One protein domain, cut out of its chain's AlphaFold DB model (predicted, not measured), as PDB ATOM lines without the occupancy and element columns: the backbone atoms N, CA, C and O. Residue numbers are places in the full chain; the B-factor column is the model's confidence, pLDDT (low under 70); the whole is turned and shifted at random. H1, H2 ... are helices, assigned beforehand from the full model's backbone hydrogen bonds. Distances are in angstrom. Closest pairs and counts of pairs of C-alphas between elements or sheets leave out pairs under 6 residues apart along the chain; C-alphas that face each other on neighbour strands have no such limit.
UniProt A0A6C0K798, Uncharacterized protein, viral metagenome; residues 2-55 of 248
ATOM      1  N   LEU A   2      51.518 -30.978  24.886       81.75
ATOM      2  CA  LEU A   2      50.622 -30.275  23.948       81.75
ATOM      3  C   LEU A   2      51.330 -29.242  23.055       81.75
ATOM      4  O   LEU A   2      51.039 -29.197  21.870       81.75
ATOM      5  N   ASP A   3      52.302 -28.486  23.573       85.00
ATOM      6  CA  ASP A   3      53.047 -27.499  22.769       85.00
ATOM      7  C   ASP A   3      53.922 -28.151  21.683       85.00
ATOM      8  O   ASP A   3      54.003 -27.654  20.563       85.00
ATOM      9  N   SER A   4      54.526 -29.308  21.980       86.94
ATOM     10  CA  SER A   4      55.319 -30.077  21.010       86.94
ATOM     11  C   SER A   4      54.437 -30.680  19.912       86.94
ATOM     12  O   SER A   4      54.788 -30.604  18.736       86.94
ATOM     13  N   ILE A   5      53.268 -31.210  20.285       90.75
ATOM     14  CA  ILE A   5      52.265 -31.723  19.339       90.75
ATOM     15  C   ILE A   5      51.672 -30.586  18.502       90.75
ATOM     16  O   ILE A   5      51.502 -30.713  17.293       90.75
ATOM     17  N   GLY A   6      51.394 -29.444  19.127       90.44
ATOM     18  CA  GLY A   6      50.958 -28.236  18.444       90.44
ATOM     19  C   GLY A   6      51.979 -27.781  17.408       90.44
ATOM     20  O   GLY A   6      51.617 -27.531  16.262       90.44
ATOM     21  N   GLY A   7      53.259 -27.748  17.782       90.50
ATOM     22  CA  GLY A   7      54.360 -27.429  16.877       90.50
ATOM     23  C   GLY A   7      54.427 -28.358  15.664       90.50
ATOM     24  O   GLY A   7      54.519 -27.865  14.543       90.50
ATOM     25  N   SER A   8      54.302 -29.678  15.854       90.75
ATOM     26  CA  SER A   8      54.308 -30.632  14.730       90.75
ATOM     27  C   SER A   8      53.084 -30.498  13.819       90.75
ATOM     28  O   SER A   8      53.171 -30.765  12.624       90.75
ATOM     29  N   LEU A   9      51.955 -30.020  14.348       92.69
ATOM     30  CA  LEU A   9      50.753 -29.699  13.574       92.69
ATOM     31  C   LEU A   9      50.802 -28.321  12.886       92.69
ATOM     32  O   LEU A   9      49.901 -28.014  12.100       92.69
ATOM     33  N   GLY A  10      51.823 -27.502  13.162       92.88
ATOM     34  CA  GLY A  10      51.978 -26.147  12.620       92.88
ATOM     35  C   GLY A  10      51.212 -25.067  13.392       92.88
ATOM     36  O   GLY A  10      50.773 -24.082  12.798       92.88
ATOM     37  N   ALA A  11      51.001 -25.247  14.697       93.19
ATOM     38  CA  ALA A  11      50.289 -24.277  15.521       93.19
ATOM     39  C   ALA A  11      51.086 -22.965  15.705       93.19
ATOM     40  O   ALA A  11      52.307 -23.000  15.891       93.19
ATOM     41  N   PRO A  12      50.416 -21.795  15.733       92.50
ATOM     42  CA  PRO A  12      51.065 -20.529  16.064       92.50
ATOM     43  C   PRO A  12      51.666 -20.532  17.481       92.50
ATOM     44  O   PRO A  12      51.000 -20.898  18.450       92.50
ATOM     45  N   LYS A  13      52.908 -20.046  17.622       87.75
ATOM     46  CA  LYS A  13      53.676 -20.079  18.886       87.75
ATOM     47  C   LYS A  13      53.117 -19.198  20.016       87.75
ATOM     48  O   LYS A  13      53.502 -19.375  21.162       87.75
ATOM     49  N   HIS A  14      52.237 -18.248  19.700       90.44
ATOM     50  CA  HIS A  14      51.668 -17.299  20.667       90.44
ATOM     51  C   HIS A  14      50.343 -17.777  21.282       90.44
ATOM     52  O   HIS A  14      49.735 -17.059  22.076       90.44
ATOM     53  N   LEU A  15      49.841 -18.955  20.893       90.00
ATOM     54  CA  LEU A  15      48.585 -19.462  21.434       90.00
ATOM     55  C   LEU A  15      48.744 -19.848  22.907       90.00
ATOM     56  O   LEU A  15      49.662 -20.565  23.293       90.00
ATOM     57  N   THR A  16      47.781 -19.435  23.729       90.50
ATOM     58  CA  THR A  16      47.627 -19.970  25.088       90.50
ATOM     59  C   THR A  16      47.265 -21.455  25.030       90.50
ATOM     60  O   THR A  16      46.678 -21.906  24.048       90.50
ATOM     61  N   LYS A  17      47.508 -22.233  26.096       85.62
ATOM     62  CA  LYS A  17      47.182 -23.678  26.130       85.62
ATOM     63  C   LYS A  17      45.731 -23.995  25.739       85.62
ATOM     64  O   LYS A  17      45.486 -24.933  24.984       85.62
ATOM     65  N   LYS A  18      44.764 -23.202  26.222       85.06
ATOM     66  CA  LYS A  18      43.337 -23.368  25.889       85.06
ATOM     67  C   LYS A  18      43.084 -23.127  24.399       85.06
ATOM     68  O   LYS A  18      42.415 -23.931  23.752       85.06
ATOM     69  N   ASN A  19      43.656 -22.054  23.854       92.44
ATOM     70  CA  ASN A  19      43.516 -21.709  22.441       92.44
ATOM     71  C   ASN A  19      44.254 -22.707  21.542       92.44
ATOM     72  O   ASN A  19      43.750 -23.046  20.476       92.44
ATOM     73  N   LEU A  20      45.394 -23.230  21.998       92.69
ATOM     74  CA  LEU A  20      46.163 -24.264  21.320       92.69
ATOM     75  C   LEU A  20      45.372 -25.570  21.222       92.69
ATOM     76  O   LEU A  20      45.258 -26.123  20.134       92.69
ATOM     77  N   ASN A  21      44.774 -26.042  22.321       90.56
ATOM     78  CA  ASN A  21      43.949 -27.253  22.294       90.56
ATOM     79  C   ASN A  21      42.753 -27.095  21.342       90.56
ATOM     80  O   ASN A  21      42.514 -27.945  20.488       90.56
ATOM     81  N   HIS A  22      42.043 -25.966  21.425       92.75
ATOM     82  CA  HIS A  22      40.932 -25.665  20.515       92.75
ATOM     83  C   HIS A  22      41.367 -25.621  19.046       92.75
ATOM     84  O   HIS A  22      40.698 -26.179  18.174       92.75
ATOM     85  N   TRP A  23      42.510 -24.994  18.769       95.06
ATOM     86  CA  TRP A  23      43.095 -24.942  17.434       95.06
ATOM     87  C   TRP A  23      43.446 -26.344  16.923       95.06
ATOM     88  O   TRP A  23      43.071 -26.691  15.803       95.06
ATOM     89  N   MET A  24      44.079 -27.180  17.754       94.25
ATOM     90  CA  MET A  24      44.427 -28.559  17.397       94.25
ATOM     91  C   MET A  24      43.182 -29.399  17.105       94.25
ATOM     92  O   MET A  24      43.148 -30.057  16.069       94.25
ATOM     93  N   LYS A  25      42.135 -29.317  17.941       93.69
ATOM     94  CA  LYS A  25      40.845 -29.997  17.707       93.69
ATOM     95  C   LYS A  25      40.254 -29.661  16.339       93.69
ATOM     96  O   LYS A  25      39.866 -30.558  15.591       93.69
ATOM     97  N   LYS A  26      40.239 -28.373  15.973       94.00
ATOM     98  CA  LYS A  26      39.781 -27.922  14.647       94.00
ATOM     99  C   LYS A  26      40.683 -28.430  13.524       94.00
ATOM    100  O   LYS A  26      40.181 -28.924  12.517       94.00
ATOM    101  N   ARG A  27      42.004 -28.336  13.698       94.81
ATOM    102  CA  ARG A  27      43.004 -28.721  12.690       94.81
ATOM    103  C   ARG A  27      42.944 -30.207  12.338       94.81
ATOM    104  O   ARG A  27      43.109 -30.545  11.166       94.81
ATOM    105  N   THR A  28      42.720 -31.071  13.327       93.00
ATOM    106  CA  THR A  28      42.699 -32.536  13.171       93.00
ATOM    107  C   THR A  28      41.291 -33.120  13.031       93.00
ATOM    108  O   THR A  28      41.155 -34.320  12.769       93.00
ATOM    109  N   ARG A  29      40.240 -32.293  13.161       93.38
ATOM    110  CA  ARG A  29      38.831 -32.725  13.238       93.38
ATOM    111  C   ARG A  29      38.655 -33.800  14.317       93.38
ATOM    112  O   ARG A  29      38.241 -34.921  14.028       93.38
ATOM    113  N   CYS A  30      39.073 -33.470  15.534       91.19
ATOM    114  CA  CYS A  30      39.054 -34.357  16.694       91.19
ATOM    115  C   CYS A  30      38.357 -33.689  17.878       91.19
ATOM    116  O   CYS A  30      38.553 -32.498  18.122       91.19
ATOM    117  N   ASN A  31      37.625 -34.480  18.662       89.56
ATOM    118  CA  ASN A  31      36.971 -34.014  19.889       89.56
ATOM    119  C   ASN A  31      37.790 -34.326  21.150       89.56
ATOM    120  O   ASN A  31      37.717 -33.583  22.134       89.56
ATOM    121  N   THR A  32      38.636 -35.356  21.088       88.56
ATOM    122  CA  THR A  32      39.463 -35.854  22.193       88.56
ATOM    123  C   THR A  32      40.953 -35.599  21.957       88.56
ATOM    124  O   THR A  32      41.422 -35.533  20.819       88.56
ATOM    125  N   GLU A  33      41.724 -35.469  23.042       89.94
ATOM    126  CA  GLU A  33      43.187 -35.333  22.960       89.94
ATOM    127  C   GLU A  33      43.840 -36.590  22.383       89.94
ATOM    128  O   GLU A  33      44.781 -36.485  21.601       89.94
ATOM    129  N   ARG A  34      43.284 -37.771  22.679       90.62
ATOM    130  CA  ARG A  34      43.717 -39.039  22.091       90.62
ATOM    131  C   ARG A  34      43.665 -38.999  20.562       90.62
ATOM    132  O   ARG A  34      44.683 -39.248  19.924       90.62
ATOM    133  N   CYS A  35      42.530 -38.599  19.980       90.88
ATOM    134  CA  CYS A  35      42.384 -38.450  18.527       90.88
ATOM    135  C   CYS A  35      43.407 -37.457  17.941       90.88
ATOM    136  O   CYS A  35      43.965 -37.706  16.871       90.88
ATOM    137  N   ILE A  36      43.702 -36.351  18.645       92.56
ATOM    138  CA  ILE A  36      44.733 -35.387  18.214       92.56
ATOM    139  C   ILE A  36      46.100 -36.070  18.135       92.56
ATOM    140  O   ILE A  36      46.779 -35.930  17.121       92.56
ATOM    141  N   ILE A  37      46.494 -36.815  19.173       92.25
ATOM    142  CA  ILE A  37      47.765 -37.549  19.204       92.25
ATOM    143  C   ILE A  37      47.805 -38.614  18.105       92.25
ATOM    144  O   ILE A  37      48.789 -38.694  17.374       92.25
ATOM    145  N   GLU A  38      46.730 -39.386  17.930       90.75
ATOM    146  CA  GLU A  38      46.637 -40.425  16.898       90.75
ATOM    147  C   GLU A  38      46.797 -39.848  15.480       90.75
ATOM    148  O   GLU A  38      47.467 -40.463  14.646       90.75
ATOM    149  N   LYS A  39      46.296 -38.634  15.215       92.31
ATOM    150  CA  LYS A  39      46.453 -37.935  13.923       92.31
ATOM    151  C   LYS A  39      47.693 -37.042  13.819       92.31
ATOM    152  O   LYS A  39      47.974 -36.533  12.735       92.31
ATOM    153  N   ALA A  40      48.431 -36.825  14.906       92.50
ATOM    154  CA  ALA A  40      49.596 -35.950  14.888       92.50
ATOM    155  C   ALA A  40      50.713 -36.534  13.996       92.50
ATOM    156  O   ALA A  40      50.970 -37.747  14.060       92.50
ATOM    157  N   PRO A  41      51.406 -35.694  13.200       93.81
ATOM    158  CA  PRO A  41      52.513 -36.097  12.333       93.81
ATOM    159  C   PRO A  41      53.813 -36.224  13.146       93.81
ATOM    160  O   PRO A  41      54.802 -35.539  12.900       93.81
ATOM    161  N   ILE A  42      53.785 -37.071  14.171       92.25
ATOM    162  CA  ILE A  42      54.943 -37.445  14.988       92.25
ATOM    163  C   ILE A  42      55.298 -38.907  14.731       92.25
ATOM    164  O   ILE A  42      54.464 -39.674  14.241       92.25
ATOM    165  N   ASN A  43      56.525 -39.302  15.076       93.25
ATOM    166  CA  ASN A  43      56.968 -40.678  14.871       93.25
ATOM    167  C   ASN A  43      56.125 -41.680  15.689       93.25
ATOM    168  O   ASN A  43      55.611 -41.361  16.767       93.25
ATOM    169  N   SER A  44      55.986 -42.900  15.166       91.06
ATOM    170  CA  SER A  44      55.109 -43.928  15.739       91.06
ATOM    171  C   SER A  44      55.500 -44.342  17.157       91.06
ATOM    172  O   SER A  44      54.613 -44.524  17.985       91.06
ATOM    173  N   ASN A  45      56.795 -44.426  17.473       91.31
ATOM    174  CA  ASN A  45      57.261 -44.807  18.810       91.31
ATOM    175  C   ASN A  45      56.865 -43.760  19.855       91.31
ATOM    176  O   ASN A  45      56.244 -44.086  20.860       91.31
ATOM    177  N   GLN A  46      57.108 -42.483  19.562       91.31
ATOM    178  CA  GLN A  46      56.717 -41.367  20.420       91.31
ATOM    179  C   GLN A  46      55.198 -41.312  20.615       91.31
ATOM    180  O   GLN A  46      54.723 -41.019  21.711       91.31
ATOM    181  N   LYS A  47      54.422 -41.604  19.566       91.12
ATOM    182  CA  LYS A  47      52.960 -41.692  19.652       91.12
ATOM    183  C   LYS A  47      52.529 -42.807  20.605       91.12
ATOM    184  O   LYS A  47      51.703 -42.557  21.481       91.12
ATOM    185  N   GLN A  48      53.112 -43.997  20.468       88.81
ATOM    186  CA  GLN A  48      52.826 -45.134  21.345       88.81
ATOM    187  C   GLN A  48      53.215 -44.851  22.798       88.81
ATOM    188  O   GLN A  48      52.419 -45.111  23.697       88.81
ATOM    189  N   ASP A  49      54.373 -44.236  23.034       89.94
ATOM    190  CA  ASP A  49      54.810 -43.860  24.380       89.94
ATOM    191  C   ASP A  49      53.857 -42.857  25.029       89.94
ATOM    192  O   ASP A  49      53.502 -43.005  26.200       89.94
ATOM    193  N   ILE A  50      53.394 -41.851  24.282       90.25
ATOM    194  CA  ILE A  50      52.413 -40.892  24.800       90.25
ATOM    195  C   ILE A  50      51.098 -41.604  25.137       90.25
ATOM    196  O   ILE A  50      50.565 -41.432  26.234       90.25
ATOM    197  N   LEU A  51      50.573 -42.410  24.211       89.44
ATOM    198  CA  LEU A  51      49.296 -43.100  24.396       89.44
ATOM    199  C   LEU A  51      49.342 -44.063  25.585       89.44
ATOM    200  O   LEU A  51      48.437 -44.051  26.411       89.44
ATOM    201  N   LYS A  52      50.416 -44.838  25.716       86.19
ATOM    202  CA  LYS A  52      50.584 -45.825  26.785       86.19
ATOM    203  C   LYS A  52      50.732 -45.190  28.172       86.19
ATOM    204  O   LYS A  52      50.204 -45.731  29.140       86.19
ATOM    205  N   ASN A  53      51.458 -44.073  28.271       86.50
ATOM    206  CA  ASN A  53      51.803 -43.466  29.560       86.50
ATOM    207  C   ASN A  53      50.773 -42.445  30.061       86.50
ATOM    208  O   ASN A  53      50.672 -42.237  31.267       86.50
ATOM    209  N   PHE A  54      50.029 -41.787  29.165       88.50
ATOM    210  CA  PHE A  54      49.118 -40.696  29.542       88.50
ATOM    211  C   PHE A  54      47.641 -41.006  29.315       88.50
ATOM    212  O   PHE A  54      46.790 -40.284  29.836       88.50
ATOM    213  N   PHE A  55      47.311 -42.049  28.554       91.69
ATOM    214  CA  PHE A  55      45.929 -42.392  28.250       91.69
ATOM    215  C   PHE A  55      45.592 -43.782  28.763       91.69
ATOM    216  O   PHE A  55      46.411 -44.692  28.762       91.69
TER     217      PHE A  55
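AT A GLANCE: This is residues 2 to 55 of the 248 residues of an uncharacterized protein of viral metagenome (UniProt A0A6C0K798). Four short helices sit in an open arc, H1, H2, H3 and H4 in turn, each one touching the next. The centres of H1, H2 and H3 make a triangle and these three run the same way, while H4 folds back along H3 as a helical hairpin at the end of the arc away from H2. The printed part has 54 residues, with four named helices in the order H1 H2 H3 H4 along the chain and no named strand; the class is all helix. The whole is compact, with a radius of gyration of the C-alphas of 10.5 A, and the C-alphas span 28 by 20 by 16 A.

HOW THE PARTS SIT: Start at H1, residues 2 to 8, and look next at H2, residues 17 to 28. They touch, with Gly 6 and Met 24 as their closest C-alphas, 6.6 A apart. They run the same way at a steep tilt of 43 degrees. Go on to H3, residues 33 to 39, which H2 touches with residues 24 to 28 alone; the closest C-alphas are those of Thr 28 and Ile 36, 6.1 A apart. H2 and H3 run the same way at a steep tilt of 42 degrees. Look back from H3 to H1: they are close but not clearly touching, and their closest C-alphas, of Ile 5 and Ile 37, are 7.4 A apart. H4, residues 44 to 54, touches H3 and forms a helical hairpin with it, opposite ways at a shallow tilt of 10 degrees. Their closest C-alphas, of Ile 37 and Lys 47, are 6.7 A apart. H4 is apart from H1 and from H2. The helix packing is mostly crossed, but only just: one of the three touching pairs is at a shallow tilt. In H1, H2, H3 and H4 every O i to N i+4 pair is within hydrogen-bond range.

IN THESE COORDINATES: Find C-alpha 2 at (50.622, -30.275, 23.948), where H1 begins; from there it runs to Ser 8, 9.9 A away by C-alphas. H2 begins at C-alpha 17, at (47.182, -23.678, 26.130), and runs 16.3 A to Thr 28. H3 runs 10.0 A from Glu 33 to Lys 39. H4 runs 15.4 A from Ser 44 to Phe 54, whose C-alpha is at (49.118, -40.696, 29.542).

THE WHOLE: The two C-alphas farthest apart are those of His 14 and Lys 52, at 29.2 A. The printed part has no cut. The links from H2 to H3 and from H3 to H4 are tight, and the link from H1 to H2 is short. Read the B-factor column for pLDDT: its mean over the printed part is 90.7, and no printed residue is under 70.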